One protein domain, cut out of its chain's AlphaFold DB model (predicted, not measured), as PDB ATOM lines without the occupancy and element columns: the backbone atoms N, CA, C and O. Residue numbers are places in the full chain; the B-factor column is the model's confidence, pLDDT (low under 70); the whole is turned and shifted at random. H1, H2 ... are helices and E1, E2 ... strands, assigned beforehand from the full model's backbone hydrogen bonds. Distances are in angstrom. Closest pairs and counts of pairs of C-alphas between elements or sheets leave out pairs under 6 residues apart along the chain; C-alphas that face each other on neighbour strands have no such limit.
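What this domain is: This is residues 470 to 548 and 605 to 638 of the 653 residues of an uncharacterized protein of Ancylostoma ceylanicum (UniProt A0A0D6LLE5). A small helical body has a two-stranded sheet at one end and a helical hairpin, H1 and H2, at the other; the long helix H5 runs between these ends through the core. Short H3 and H4 lie along one side of H5, H6 packs on its other side, and loop residues 614 to 621 stick out beyond the sheet. The 113 printed residues hold six named helices and then two strands, E1 and E2, parallel neighbours; the class is mostly helix. The whole is compact, with a radius of gyration of the C-alphas of 14.7 A, and spans 49 by 30 by 27 A.

How they stand to each other: H1, residues 472 to 481, touches H2, residues 485 to 493, in a helical hairpin at a shallow tilt of 11 degrees, opposite ways; their closest C-alphas, Gln 476 and Lys 488, are 5.1 A apart. H3, residues 498 to 503, is close to but not clearly touching H5, residues 517 to 532, with closest C-alphas Leu 501 and Ile 527 at 6.7 A. The closest C-alphas of H4, residues 506 to 511, and E1, residues 607 to 610, are Ala 507 and Ile 610, 6.4 A apart. H5 touches H6, residues 545 to 548, closest at the C-alphas of Cys 522 and Glu 546, 5.5 A. E1 and E2, residues 625 to 628, are parallel at 34 degrees, with N 609 and O 626 within hydrogen-bond range at 2.8 A. Every O i to N i+4 pair is within range in H1, H3, H4 and H5, and 3 of 5 in H2; H6 is too short for one.

Where its parts are: H1 begins at C-alpha 472, (132.750, 76.902, 157.770), and is 14.4 A long; H2 is 13.9 A and H5 22.4 A. E2 ends at C-alpha 628, (109.022, 85.518, 150.576).

The domain as a whole: Residues 549 to 604 are not printed, and C-alphas 548 and 605 are 20.0 A apart across this cut. The links H5 to H6 and E1 to E2 are long. The pLDDT is under 70 in residues 539 to 548, 613 to 624 and 636 to 638.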
ATOM      1  N   TRP A 470     136.327  80.081 151.100       91.69
ATOM      2  CA  TRP A 470     135.661  80.520 152.319       91.69
ATOM      3  C   TRP A 470     135.076  79.352 153.123       91.69
ATOM      4  O   TRP A 470     134.073  78.754 152.723       91.69
ATOM      5  N   ASP A 471     135.676  79.046 154.273       92.38
ATOM      6  CA  ASP A 471     135.357  77.852 155.066       92.38
ATOM      7  C   ASP A 471     134.255  78.046 156.141       92.38
ATOM      8  O   ASP A 471     133.785  79.147 156.440       92.38
ATOM      9  N   VAL A 472     133.824  76.936 156.754       93.94
ATOM     10  CA  VAL A 472     132.750  76.902 157.770       93.94
ATOM     11  C   VAL A 472     133.154  77.579 159.097       93.94
ATOM     12  O   VAL A 472     132.294  78.074 159.830       93.94
ATOM     13  N   GLN A 473     134.446  77.640 159.434       93.56
ATOM     14  CA  GLN A 473     134.958  78.366 160.607       93.56
ATOM     15  C   GLN A 473     134.964  79.878 160.345       93.56
ATOM     16  O   GLN A 473     134.578  80.665 161.212       93.56
ATOM     17  N   GLN A 474     135.329  80.290 159.130       93.44
ATOM     18  CA  GLN A 474     135.233  81.675 158.678       93.44
ATOM     19  C   GLN A 474     133.771  82.148 158.666       93.44
ATOM     20  O   GLN A 474     133.493  83.225 159.196       93.44
ATOM     21  N   THR A 475     132.814  81.326 158.209       95.31
ATOM     22  CA  THR A 475     131.371  81.611 158.357       95.31
ATOM     23  C   THR A 475     130.961  81.797 159.823       95.31
ATOM     24  O   THR A 475     130.249  82.749 160.145       95.31
ATOM     25  N   GLN A 476     131.427  80.947 160.747       94.88
ATOM     26  CA  GLN A 476     131.130  81.108 162.180       94.88
ATOM     27  C   GLN A 476     131.703  82.400 162.776       94.88
ATOM     28  O   GLN A 476     131.033  83.036 163.591       94.88
ATOM     29  N   LYS A 477     132.913  82.804 162.367       92.06
ATOM     30  CA  LYS A 477     133.523  84.081 162.767       92.06
ATOM     31  C   LYS A 477     132.751  85.270 162.187       92.06
ATOM     32  O   LYS A 477     132.442  86.209 162.911       92.06
ATOM     33  N   TRP A 478     132.378  85.211 160.910       92.00
ATOM     34  CA  TRP A 478     131.555  86.231 160.253       92.00
ATOM     35  C   TRP A 478     130.205  86.432 160.959       92.00
ATOM     36  O   TRP A 478     129.799  87.574 161.173       92.00
ATOM     37  N   LEU A 479     129.570  85.355 161.440       93.19
ATOM     38  CA  LEU A 479     128.370  85.440 162.284       93.19
ATOM     39  C   LEU A 479     128.609  86.175 163.622       93.19
ATOM     40  O   LEU A 479     127.669  86.763 164.151       93.19
ATOM     41  N   GLU A 480     129.830  86.206 164.169       90.44
ATOM     42  CA  GLU A 480     130.175  87.104 165.292       90.44
ATOM     43  C   GLU A 480     130.284  88.556 164.842       90.44
ATOM     44  O   GLU A 480     129.753  89.452 165.499       90.44
ATOM     45  N   ASP A 481     130.977  88.787 163.728       86.94
ATOM     46  CA  ASP A 481     131.310  90.124 163.248       86.94
ATOM     47  C   ASP A 481     130.079  90.909 162.762       86.94
ATOM     48  O   ASP A 481     130.025  92.122 162.980       86.94
ATOM     49  N   ILE A 482     129.054  90.232 162.225       85.56
ATOM     50  CA  ILE A 482     127.732  90.827 161.936       85.56
ATOM     51  C   ILE A 482     126.784  90.851 163.152       85.56
ATOM     52  O   ILE A 482     125.659  91.333 163.054       85.56
ATOM     53  N   GLY A 483     127.213  90.350 164.318       85.62
ATOM     54  CA  GLY A 483     126.437  90.407 165.562       85.62
ATOM     55  C   GLY A 483     125.324  89.359 165.701       85.62
ATOM     56  O   GLY A 483     124.402  89.563 166.490       85.62
ATOM     57  N   LEU A 484     125.408  88.232 164.985       91.38
ATOM     58  CA  LEU A 484     124.442  87.125 165.031       91.38
ATOM     59  C   LEU A 484     125.042  85.775 165.516       91.38
ATOM     60  O   LEU A 484     124.740  84.726 164.932       91.38
ATOM     61  N   PRO A 485     125.850  85.734 166.600       93.62
ATOM     62  CA  PRO A 485     126.552  84.521 167.033       93.62
ATOM     63  C   PRO A 485     125.617  83.369 167.441       93.62
ATOM     64  O   PRO A 485     126.043  82.219 167.447       93.62
ATOM     65  N   GLN A 486     124.341  83.643 167.737       93.62
ATOM     66  CA  GLN A 486     123.322  82.633 168.048       93.62
ATOM     67  C   GLN A 486     122.995  81.665 166.893       93.62
ATOM     68  O   GLN A 486     122.247  80.714 167.108       93.62
ATOM     69  N   TYR A 487     123.502  81.908 165.678       96.81
ATOM     70  CA  TYR A 487     123.307  81.018 164.528       96.81
ATOM     71  C   TYR A 487     124.542  80.187 164.154       96.81
ATOM     72  O   TYR A 487     124.439  79.368 163.244       96.81
ATOM     73  N   LYS A 488     125.681  80.336 164.854       96.12
ATOM     74  CA  LYS A 488     126.902  79.556 164.569       96.12
ATOM     75  C   LYS A 488     126.643  78.060 164.542       96.12
ATOM     76  O   LYS A 488     126.996  77.410 163.566       96.12
ATOM     77  N   ASP A 489     126.019  77.545 165.598       96.00
ATOM     78  CA  ASP A 489     125.877  76.107 165.811       96.00
ATOM     79  C   ASP A 489     125.051  75.485 164.678       96.00
ATOM     80  O   ASP A 489     125.510  74.551 164.032       96.00
ATOM     81  N   ILE A 490     123.905  76.082 164.322       96.81
ATOM     82  CA  ILE A 490     123.041  75.584 163.239       96.81
ATOM     83  C   ILE A 490     123.646  75.780 161.832       96.81
ATOM     84  O   ILE A 490     123.409  74.951 160.952       96.81
ATOM     85  N   PHE A 491     124.465  76.818 161.607       97.19
ATOM     86  CA  PHE A 491     125.234  76.977 160.359       97.19
ATOM     87  C   PHE A 491     126.397  75.971 160.273       97.19
ATOM     88  O   PHE A 491     126.682  75.456 159.194       97.19
ATOM     89  N   CYS A 492     127.044  75.651 161.397       95.75
ATOM     90  CA  CYS A 492     128.106  74.648 161.489       95.75
ATOM     91  C   CYS A 492     127.554  73.226 161.311       95.75
ATOM     92  O   CYS A 492     128.102  72.457 160.525       95.75
ATOM     93  N   GLU A 493     126.447  72.896 161.984       94.31
ATOM     94  CA  GLU A 493     125.719  71.627 161.844       94.31
ATOM     95  C   GLU A 493     125.344  71.349 160.381       94.31
ATOM     96  O   GLU A 493     125.442  70.207 159.945       94.31
ATOM     97  N   ASN A 494     124.979  72.392 159.620       96.06
ATOM     98  CA  ASN A 494     124.640  72.302 158.195       96.06
ATOM     99  C   ASN A 494     125.811  72.601 157.235       96.06
ATOM    100  O   ASN A 494     125.593  72.687 156.026       96.06
ATOM    101  N   MET A 495     127.042  72.721 157.750       95.12
ATOM    102  CA  MET A 495     128.285  72.931 156.987       95.12
ATOM    103  C   MET A 495     128.254  74.148 156.036       95.12
ATOM    104  O   MET A 495     128.688  74.058 154.890       95.12
ATOM    105  N   VAL A 496     127.732  75.295 156.479       96.88
ATOM    106  CA  VAL A 496     127.610  76.491 155.624       96.88
ATOM    107  C   VAL A 496     128.980  77.146 155.370       96.88
ATOM    108  O   VAL A 496     129.513  77.877 156.205       96.88
ATOM    109  N   ASP A 497     129.531  76.887 154.187       94.56
ATOM    110  CA  ASP A 497     130.716  77.520 153.588       94.56
ATOM    111  C   ASP A 497     130.328  78.641 152.596       94.56
ATOM    112  O   ASP A 497     129.151  78.974 152.448       94.56
ATOM    113  N   GLY A 498     131.300  79.267 151.921       93.31
ATOM    114  CA  GLY A 498     131.040  80.398 151.018       93.31
ATOM    115  C   GLY A 498     130.203  80.036 149.792       93.31
ATOM    116  O   GLY A 498     129.343  80.819 149.378       93.31
ATOM    117  N   LEU A 499     130.400  78.832 149.247       93.06
ATOM    118  CA  LEU A 499     129.576  78.300 148.159       93.06
ATOM    119  C   LEU A 499     128.120  78.148 148.614       93.06
ATOM    120  O   LEU A 499     127.205  78.566 147.901       93.06
ATOM    121  N   MET A 500     127.893  77.639 149.832       95.50
ATOM    122  CA  MET A 500     126.566  77.636 150.446       95.50
ATOM    123  C   MET A 500     126.025  79.055 150.658       95.50
ATOM    124  O   MET A 500     124.888  79.303 150.264       95.50
ATOM    125  N   LEU A 501     126.800  80.010 151.195       94.94
ATOM    126  CA  LEU A 501     126.347  81.397 151.410       94.94
ATOM    127  C   LEU A 501     125.824  82.058 150.120       94.94
ATOM    128  O   LEU A 501     124.792  82.727 150.158       94.94
ATOM    129  N   LEU A 502     126.477  81.831 148.972       92.06
ATOM    130  CA  LEU A 502     126.004  82.316 147.667       92.06
ATOM    131  C   LEU A 502     124.750  81.591 147.143       92.06
ATOM    132  O   LEU A 502     124.003  82.162 146.349       92.06
ATOM    133  N   ALA A 503     124.515  80.351 147.574       93.31
ATOM    134  CA  ALA A 503     123.420  79.503 147.109       93.31
ATOM    135  C   ALA A 503     122.200  79.459 148.051       93.31
ATOM    136  O   ALA A 503     121.168  78.896 147.670       93.31
ATOM    137  N   LEU A 504     122.298  79.996 149.273       94.75
ATOM    138  CA  LEU A 504     121.209  79.999 150.254       94.75
ATOM    139  C   LEU A 504     119.962  80.735 149.726       94.75
ATOM    140  O   LEU A 504     120.048  81.787 149.087       94.75
ATOM    141  N   THR A 505     118.788  80.195 150.045       92.75
ATOM    142  CA  THR A 505     117.469  80.783 149.775       92.75
ATOM    143  C   THR A 505     116.785  81.254 151.056       92.75
ATOM    144  O   THR A 505     117.201  80.948 152.178       92.75
ATOM    145  N   ALA A 506     115.665  81.957 150.893       88.81
ATOM    146  CA  ALA A 506     114.778  82.266 152.002       88.81
ATOM    147  C   ALA A 506     114.231  81.017 152.713       88.81
ATOM    148  O   ALA A 506     114.083  81.038 153.937       88.81
ATOM    149  N   ALA A 507     113.961  79.929 151.982       91.19
ATOM    150  CA  ALA A 507     113.508  78.675 152.581       91.19
ATOM    151  C   ALA A 507     114.582  78.051 153.489       91.19
ATOM    152  O   ALA A 507     114.268  77.697 154.626       91.19
ATOM    153  N   ASP A 508     115.839  78.010 153.035       95.38
ATOM    154  CA  ASP A 508     116.964  77.447 153.795       95.38
ATOM    155  C   ASP A 508     117.173  78.171 155.138       95.38
ATOM    156  O   ASP A 508     117.370  77.542 156.179       95.38
ATOM    157  N   LEU A 509     117.084  79.508 155.142       94.00
ATOM    158  CA  LEU A 509     117.189  80.298 156.373       94.00
ATOM    159  C   LEU A 509     116.040  80.019 157.348       94.00
ATOM    160  O   LEU A 509     116.262  79.968 158.559       94.00
ATOM    161  N   VAL A 510     114.821  79.803 156.848       91.94
ATOM    162  CA  VAL A 510     113.672  79.429 157.687       91.94
ATOM    163  C   VAL A 510     113.823  78.004 158.240       91.94
ATOM    164  O   VAL A 510     113.458  77.777 159.396       91.94
ATOM    165  N   GLU A 511     114.417  77.072 157.486       92.31
ATOM    166  CA  GLU A 511     114.777  75.724 157.961       92.31
ATOM    167  C   GLU A 511     115.837  75.787 159.079       92.31
ATOM    168  O   GLU A 511     115.628  75.228 160.159       92.31
ATOM    169  N   MET A 512     116.885  76.604 158.906       94.50
ATOM    170  CA  MET A 512     117.875  76.944 159.948       94.50
ATOM    171  C   MET A 512     117.335  77.875 161.058       94.50
ATOM    172  O   MET A 512     118.095  78.394 161.876       94.50
ATOM    173  N   ARG A 513     116.011  78.073 161.138       93.81
ATOM    174  CA  ARG A 513     115.298  78.834 162.186       93.81
ATOM    175  C   ARG A 513     115.631  80.335 162.248       93.81
ATOM    176  O   ARG A 513     115.269  81.008 163.222       93.81
ATOM    177  N   VAL A 514     116.222  80.908 161.200       93.38
ATOM    178  CA  VAL A 514     116.403  82.359 161.018       93.38
ATOM    179  C   VAL A 514     115.073  82.990 160.577       93.38
ATOM    180  O   VAL A 514     114.878  83.410 159.441       93.38
ATOM    181  N   VAL A 515     114.109  83.033 161.501       90.38
ATOM    182  CA  VAL A 515     112.741  83.520 161.236       90.38
ATOM    183  C   VAL A 515     112.528  85.007 161.541       90.38
ATOM    184  O   VAL A 515     111.456  85.527 161.245       90.38
ATOM    185  N   ASN A 516     113.502  85.699 162.145       89.31
ATOM    186  CA  ASN A 516     113.442  87.144 162.413       89.31
ATOM    187  C   ASN A 516     113.832  87.927 161.148       89.31
ATOM    188  O   ASN A 516     114.910  87.699 160.600       89.31
ATOM    189  N   ALA A 517     112.988  88.869 160.718       84.25
ATOM    190  CA  ALA A 517     113.231  89.649 159.504       84.25
ATOM    191  C   ALA A 517     114.504  90.509 159.556       84.25
ATOM    192  O   ALA A 517     115.182  90.615 158.538       84.25
ATOM    193  N   HIS A 518     114.869  91.062 160.719       82.44
ATOM    194  CA  HIS A 518     116.132  91.798 160.865       82.44
ATOM    195  C   HIS A 518     117.331  90.865 160.635       82.44
ATOM    196  O   HIS A 518     118.133  91.087 159.739       82.44
ATOM    197  N   HIS A 519     117.384  89.734 161.351       87.69
ATOM    198  CA  HIS A 519     118.487  88.770 161.227       87.69
ATOM    199  C   HIS A 519     118.644  88.237 159.792       87.69
ATOM    200  O   HIS A 519     119.761  88.101 159.304       87.69
ATOM    201  N   TYR A 520     117.528  87.972 159.104       88.12
ATOM    202  CA  TYR A 520     117.524  87.602 157.688       88.12
ATOM    203  C   TYR A 520     118.136  88.691 156.800       88.12
ATOM    204  O   TYR A 520     118.940  88.386 155.922       88.12
ATOM    205  N   LEU A 521     117.752  89.955 157.004       80.62
ATOM    206  CA  LEU A 521     118.226  91.072 156.187       80.62
ATOM    207  C   LEU A 521     119.692  91.391 156.464       80.62
ATOM    208  O   LEU A 521     120.430  91.615 155.514       80.62
ATOM    209  N   CYS A 522     120.129  91.324 157.720       84.50
ATOM    210  CA  CYS A 522     121.536  91.368 158.102       84.50
ATOM    211  C   CYS A 522     122.351  90.300 157.342       84.50
ATOM    212  O   CYS A 522     123.277  90.646 156.613       84.50
ATOM    213  N   ILE A 523     121.937  89.027 157.393       89.56
ATOM    214  CA  ILE A 523     122.593  87.922 156.666       89.56
ATOM    215  C   ILE A 523     122.579  88.160 155.144       89.56
ATOM    216  O   ILE A 523     123.626  88.107 154.507       89.56
ATOM    217  N   SER A 524     121.424  88.477 154.548       86.69
ATOM    218  CA  SER A 524     121.282  88.728 153.102       86.69
ATOM    219  C   SER A 524     122.139  89.906 152.614       86.69
ATOM    220  O   SER A 524     122.799  89.800 151.577       86.69
ATOM    221  N   ARG A 525     122.188  91.012 153.368       79.06
ATOM    222  CA  ARG A 525     122.981  92.201 153.023       79.06
ATOM    223  C   ARG A 525     124.473  92.002 153.243       79.06
ATOM    224  O   ARG A 525     125.244  92.404 152.378       79.06
ATOM    225  N   SER A 526     124.890  91.326 154.308       84.88
ATOM    226  CA  SER A 526     126.314  91.052 154.504       84.88
ATOM    227  C   SER A 526     126.838  89.951 153.575       84.88
ATOM    228  O   SER A 526     127.985  90.049 153.159       84.88
ATOM    229  N   ILE A 527     126.017  88.995 153.109       87.94
ATOM    230  CA  ILE A 527     126.385  88.113 151.975       87.94
ATOM    231  C   ILE A 527     126.521  88.925 150.675       87.94
ATOM    232  O   ILE A 527     127.469  88.717 149.916       87.94
ATOM    233  N   GLN A 528     125.622  89.889 150.419       81.62
ATOM    234  CA  GLN A 528     125.779  90.827 149.299       81.62
ATOM    235  C   GLN A 528     127.105  91.604 149.407       81.62
ATOM    236  O   GLN A 528     127.800  91.737 148.402       81.62
ATOM    237  N   TYR A 529     127.486  92.067 150.603       79.69
ATOM    238  CA  TYR A 529     128.758  92.761 150.815       79.69
ATOM    239  C   TYR A 529     129.976  91.835 150.655       79.69
ATOM    240  O   TYR A 529     130.908  92.207 149.949       79.69
ATOM    241  N   MET A 530     129.948  90.603 151.185       84.62
ATOM    242  CA  MET A 530     130.999  89.588 150.969       84.62
ATOM    243  C   MET A 530     131.250  89.334 149.479       84.62
ATOM    244  O   MET A 530     132.400  89.312 149.042       84.62
ATOM    245  N   LYS A 531     130.181  89.227 148.677       83.44
ATOM    246  CA  LYS A 531     130.261  89.101 147.211       83.44
ATOM    247  C   LYS A 531     130.848  90.349 146.530       83.44
ATOM    248  O   LYS A 531     131.438  90.218 145.467       83.44
ATOM    249  N   MET A 532     130.712  91.539 147.122       79.56
ATOM    250  CA  MET A 532     131.319  92.787 146.625       79.56
ATOM    251  C   MET A 532     132.784  92.986 147.055       79.56
ATOM    252  O   MET A 532     133.442  93.871 146.515       79.56
ATOM    253  N   VAL A 533     133.296  92.201 148.011       81.50
ATOM    254  CA  VAL A 533     134.711  92.209 148.442       81.50
ATOM    255  C   VAL A 533     135.434  90.896 148.119       81.50
ATOM    256  O   VAL A 533     136.441  90.576 148.745       81.50
ATOM    257  N   ASP A 534     134.919  90.118 147.163       84.81
ATOM    258  CA  ASP A 534     135.465  88.821 146.740       84.81
ATOM    259  C   ASP A 534     135.762  87.864 147.911       84.81
ATOM    260  O   ASP A 534     136.781  87.179 147.911       84.81
ATOM    261  N   PHE A 535     134.919  87.849 148.949       87.19
ATOM    262  CA  PHE A 535     135.099  87.020 150.154       87.19
ATOM    263  C   PHE A 535     136.449  87.222 150.890       87.19
ATOM    264  O   PHE A 535     136.811  86.421 151.748       87.19
ATOM    265  N   LYS A 536     137.184  88.313 150.624       82.62
ATOM    266  CA  LYS A 536     138.494  88.604 151.238       82.62
ATOM    267  C   LYS A 536     138.337  88.880 152.745       82.62
ATOM    268  O   LYS A 536     137.746  89.907 153.096       82.62
ATOM    269  N   PRO A 537     138.881  88.039 153.654       74.44
ATOM    270  CA  PRO A 537     138.621  88.160 155.093       74.44
ATOM    271  C   PRO A 537     139.042  89.509 155.689       74.44
ATOM    272  O   PRO A 537     138.305  90.080 156.491       74.44
ATOM    273  N   ASP A 538     140.185  90.050 155.260       71.19
ATOM    274  CA  ASP A 538     140.722  91.324 155.757       71.19
ATOM    275  C   ASP A 538     139.947  92.547 155.235       71.19
ATOM    276  O   ASP A 538     139.953  93.610 155.854       71.19
ATOM    277  N   SER A 539     139.230  92.395 154.115       66.50
ATOM    278  CA  SER A 539     138.349  93.430 153.564       66.50
ATOM    279  C   SER A 539     136.990  93.498 154.270       66.50
ATOM    280  O   SER A 539     136.273  94.483 154.096       66.50
ATOM    281  N   MET A 540     136.641  92.509 155.104       60.31
ATOM    282  CA  MET A 540     135.419  92.514 155.917       60.31
ATOM    283  C   MET A 540     135.529  93.422 157.156       60.31
ATOM    284  O   MET A 540     135.261  93.013 158.291       60.31
ATOM    285  N   VAL A 541     135.889  94.690 156.964       55.34
ATOM    286  CA  VAL A 541     135.690  95.696 158.011       55.34
ATOM    287  C   VAL A 541     134.189  95.781 158.271       55.34
ATOM    288  O   VAL A 541     133.428  96.072 157.353       55.34
ATOM    289  N   ARG A 542     133.769  95.512 159.515       53.66
ATOM    290  CA  ARG A 542     132.359  95.461 159.938       53.66
ATOM    291  C   ARG A 542     131.574  96.674 159.428       53.66
ATOM    292  O   ARG A 542     131.631  97.743 160.029       53.66
ATOM    293  N   LYS A 543     130.833  96.509 158.335       52.09
ATOM    294  CA  LYS A 543     129.802  97.444 157.891       52.09
ATOM    295  C   LYS A 543     128.465  96.923 158.391       52.09
ATOM    296  O   LYS A 543     128.189  95.729 158.348       52.09
ATOM    297  N   PHE A 544     127.651  97.820 158.933       51.47
ATOM    298  CA  PHE A 544     126.342  97.459 159.462       51.47
ATOM    299  C   PHE A 544     125.335  97.491 158.305       51.47
ATOM    300  O   PHE A 544     124.575  98.442 158.175       51.47
ATOM    301  N   ASP A 545     125.387  96.509 157.401       57.75
ATOM    302  CA  ASP A 545     124.767  96.612 156.064       57.75
ATOM    303  C   ASP A 545     123.227  96.742 156.077       57.75
ATOM    304  O   ASP A 545     122.637  97.214 155.102       57.75
ATOM    305  N   GLU A 546     122.567  96.441 157.207       56.50
ATOM    306  CA  GLU A 546     121.170  96.837 157.477       56.50
ATOM    307  C   GLU A 546     120.933  98.344 157.260       56.50
ATOM    308  O   GLU A 546     119.854  98.759 156.843       56.50
ATOM    309  N   VAL A 547     121.951  99.182 157.477       58.53
ATOM    310  CA  VAL A 547     121.906 100.638 157.289       58.53
ATOM    311  C   VAL A 547     121.607 101.023 155.832       58.53
ATOM    312  O   VAL A 547     120.971 102.055 155.619       58.53
ATOM    313  N   TYR A 548     121.932 100.184 154.841       62.72
ATOM    314  CA  TYR A 548     121.553 100.386 153.430       62.72
ATOM    315  C   TYR A 548     120.189  99.770 153.060       62.72
ATOM    316  O   TYR A 548     119.713  99.946 151.939       62.72
ATOM    317  N   GLY A 605     110.257  91.963 166.026       72.12
ATOM    318  CA  GLY A 605     109.349  90.819 166.100       72.12
ATOM    319  C   GLY A 605     108.585  90.527 164.804       72.12
ATOM    320  O   GLY A 605     107.810  89.564 164.785       72.12
ATOM    321  N   ILE A 606     108.817  91.279 163.715       81.75
ATOM    322  CA  ILE A 606     108.416  90.825 162.378       81.75
ATOM    323  C   ILE A 606     109.095  89.492 162.071       81.75
ATOM    324  O   ILE A 606     110.304  89.318 162.254       81.75
ATOM    325  N   ARG A 607     108.296  88.545 161.574       83.38
ATOM    326  CA  ARG A 607     108.771  87.223 161.166       83.38
ATOM    327  C   ARG A 607     108.643  87.008 159.670       83.38
ATOM    328  O   ARG A 607     107.683  87.464 159.051       83.38
ATOM    329  N   ILE A 608     109.594  86.274 159.112       84.44
ATOM    330  CA  ILE A 608     109.545  85.810 157.728       84.44
ATOM    331  C   ILE A 608     108.756  84.507 157.644       84.44
ATOM    332  O   ILE A 608     108.817  83.651 158.530       84.44
ATOM    333  N   LYS A 609     108.001  84.370 156.556       83.56
ATOM    334  CA  LYS A 609     107.321  83.149 156.144       83.56
ATOM    335  C   LYS A 609     107.522  82.914 154.659       83.56
ATOM    336  O   LYS A 609     107.552  83.850 153.865       83.56
ATOM    337  N   ILE A 610     107.572  81.642 154.298       85.62
ATOM    338  CA  ILE A 610     107.630  81.207 152.910       85.62
ATOM    339  C   ILE A 610     106.213  81.090 152.348       85.62
ATOM    340  O   ILE A 610     105.324  80.511 152.984       85.62
ATOM    341  N   VAL A 611     105.997  81.642 151.155       81.31
ATOM    342  CA  VAL A 611     104.765  81.464 150.385       81.31
ATOM    343  C   VAL A 611     104.672  80.002 149.952       81.31
ATOM    344  O   VAL A 611     105.500  79.499 149.195       81.31
ATOM    345  N   LYS A 612     103.645  79.290 150.427       71.38
ATOM    346  CA  LYS A 612     103.343  77.946 149.924       71.38
ATOM    347  C   LYS A 612     102.625  78.069 148.583       71.38
ATOM    348  O   LYS A 612     101.462  78.463 148.554       71.38
ATOM    349  N   LYS A 613     103.306  77.704 147.494       52.50
ATOM    350  CA  LYS A 613     102.716  77.589 146.151       52.50
ATOM    351  C   LYS A 613     101.549  76.590 146.190       52.50
ATOM    352  O   LYS A 613     101.753  75.398 146.403       52.50
ATOM    353  N   GLY A 614     100.322  77.091 146.043       52.81
ATOM    354  CA  GLY A 614      99.088  76.310 146.140       52.81
ATOM    355  C   GLY A 614      97.838  77.194 146.114       52.81
ATOM    356  O   GLY A 614      97.920  78.406 146.301       52.81
ATOM    357  N   LEU A 615      96.666  76.589 145.895       44.34
ATOM    358  CA  LEU A 615      95.377  77.272 145.677       44.34
ATOM    359  C   LEU A 615      94.739  77.859 146.960       44.34
ATOM    360  O   LEU A 615      93.523  77.825 147.141       44.34
ATOM    361  N   SER A 616      95.540  78.387 147.888       44.38
ATOM    362  CA  SER A 616      95.015  79.027 149.096       44.38
ATOM    363  C   SER A 616      94.481  80.428 148.797       44.38
ATOM    364  O   SER A 616      95.230  81.291 148.341       44.38
ATOM    365  N   LEU A 617      93.206  80.658 149.134       48.78
ATOM    366  CA  LEU A 617      92.536  81.967 149.151       48.78
ATOM    367  C   LEU A 617      93.421  83.079 149.756       48.78
ATOM    368  O   LEU A 617      94.203  82.790 150.668       48.78
ATOM    369  N   PRO A 618      93.269  84.352 149.324       46.62
ATOM    370  CA  PRO A 618      94.107  85.471 149.762       46.62
ATOM    371  C   PRO A 618      93.970  85.733 151.270       46.62
ATOM    372  O   PRO A 618      93.135  86.510 151.740       46.62
ATOM    373  N   ARG A 619      94.818  85.059 152.049       51.34
ATOM    374  CA  ARG A 619      94.877  85.167 153.505       51.34
ATOM    375  C   ARG A 619      95.258  86.599 153.875       51.34
ATOM    376  O   ARG A 619      96.249  87.120 153.367       51.34
ATOM    377  N   LYS A 620      94.490  87.226 154.777       46.44
ATOM    378  CA  LYS A 620      94.790  88.565 155.318       46.44
ATOM    379  C   LYS A 620      96.256  88.612 155.766       46.44
ATOM    380  O   LYS A 620      96.611  87.950 156.742       46.44
ATOM    381  N   LYS A 621      97.090  89.378 155.050       55.25
ATOM    382  CA  LYS A 621      98.503  89.581 155.391       55.25
ATOM    383  C   LYS A 621      98.574  90.176 156.799       55.25
ATOM    384  O   LYS A 621      98.018  91.246 157.046       55.25
ATOM    385  N   ALA A 622      99.206  89.468 157.731       58.12
ATOM    386  CA  ALA A 622      99.436  89.989 159.072       58.12
ATOM    387  C   ALA A 622     100.450  91.139 158.996       58.12
ATOM    388  O   ALA A 622     101.479  91.008 158.339       58.12
ATOM    389  N   LYS A 623     100.187  92.252 159.697       62.56
ATOM    390  CA  LYS A 623     101.066  93.441 159.693       62.56
ATOM    391  C   LYS A 623     102.484  93.147 160.223       62.56
ATOM    392  O   LYS A 623     103.392  93.937 160.010       62.56
ATOM    393  N   THR A 624     102.668  92.015 160.902       67.81
ATOM    394  CA  THR A 624     103.919  91.563 161.523       67.81
ATOM    395  C   THR A 624     104.618  90.423 160.762       67.81
ATOM    396  O   THR A 624     105.463  89.730 161.330       67.81
ATOM    397  N   GLU A 625     104.256  90.171 159.499       76.69
ATOM    398  CA  GLU A 625     104.759  89.020 158.738       76.69
ATOM    399  C   GLU A 625     105.183  89.401 157.311       76.69
ATOM    400  O   GLU A 625     104.370  89.880 156.517       76.69
ATOM    401  N   ILE A 626     106.450  89.142 156.976       77.50
ATOM    402  CA  ILE A 626     106.993  89.275 155.617       77.50
ATOM    403  C   ILE A 626     106.881  87.920 154.917       77.50
ATOM    404  O   ILE A 626     107.230  86.886 155.484       77.50
ATOM    405  N   TYR A 627     106.381  87.933 153.683       78.62
ATOM    406  CA  TYR A 627     106.173  86.742 152.863       78.62
ATOM    407  C   TYR A 627     107.169  86.751 151.702       78.62
ATOM    408  O   TYR A 627     107.168  87.705 150.925       78.62
ATOM    409  N   LEU A 628     107.998  85.711 151.611       81.81
ATOM    410  CA  LEU A 628     109.022  85.518 150.576       81.81
ATOM    411  C   LEU A 628     108.733  84.252 149.762       81.81
ATOM    412  O   LEU A 628     108.119  83.311 150.271       81.81
ATOM    413  N   GLU A 629     109.185  84.208 148.510       82.38
ATOM    414  CA  GLU A 629     109.103  82.988 147.699       82.38
ATOM    415  C   GLU A 629     110.154  81.956 148.161       82.38
ATOM    416  O   GLU A 629     111.251  82.347 148.566       82.38
ATOM    417  N   PRO A 630     109.860  80.640 148.105       81.81
ATOM    418  CA  PRO A 630     110.784  79.594 148.568       81.81
ATOM    419  C   PRO A 630     112.132  79.621 147.840       81.81
ATOM    420  O   PRO A 630     113.172  79.376 148.449       81.81
ATOM    421  N   ASP A 631     112.092  79.948 146.550       82.25
ATOM    422  CA  ASP A 631     113.229  79.883 145.632       82.25
ATOM    423  C   ASP A 631     113.993  81.224 145.535       82.25
ATOM    424  O   ASP A 631     114.892  81.369 144.707       82.25
ATOM    425  N   GLU A 632     113.640  82.234 146.346       81.94
ATOM    426  CA  GLU A 632     114.336  83.529 146.360       81.94
ATOM    427  C   GLU A 632     115.700  83.388 147.062       81.94
ATOM    428  O   GLU A 632     115.774  83.162 148.271       81.94
ATOM    429  N   LEU A 633     116.786  83.502 146.286       82.88
ATOM    430  CA  LEU A 633     118.170  83.531 146.778       82.88
ATOM    431  C   LEU A 633     118.417  84.750 147.680       82.88
ATOM    432  O   LEU A 633     117.973  85.856 147.367       82.88
ATOM    433  N   LEU A 634     119.212  84.571 148.741       81.81
ATOM    434  CA  LEU A 634     119.596  85.663 149.650       81.81
ATOM    435  C   LEU A 634     120.392  86.771 148.951       81.81
ATOM    436  O   LEU A 634     120.284  87.938 149.330       81.81
ATOM    437  N   CYS A 635     121.183  86.403 147.940       74.00
ATOM    438  CA  CYS A 635     121.916  87.312 147.070       74.00
ATOM    439  C   CYS A 635     121.674  86.907 145.602       74.00
ATOM    440  O   CYS A 635     122.229  85.903 145.150       74.00
ATOM    441  N   PRO A 636     120.838  87.632 144.835       62.16
ATOM    442  CA  PRO A 636     120.554  87.264 143.450       62.16
ATOM    443  C   PRO A 636     121.803  87.377 142.543       62.16
ATOM    444  O   PRO A 636     122.712  88.169 142.830       62.16
ATOM    445  N   PRO A 637     121.874  86.619 141.424       50.06
ATOM    446  CA  PRO A 637     123.063  86.583 140.564       50.06
ATOM    447  C   PRO A 637     123.420  87.962 140.006       50.06
ATOM    448  O   PRO A 637     124.532  88.445 140.225       50.06
ATOM    449  N   VAL A 638     122.434  88.624 139.390       43.16
ATOM    450  CA  VAL A 638     122.459  90.059 139.094       43.16
ATOM    451  C   VAL A 638     122.070  90.806 140.362       43.16
ATOM    452  O   VAL A 638     120.995  90.548 140.914       43.16
TER     453      VAL A 638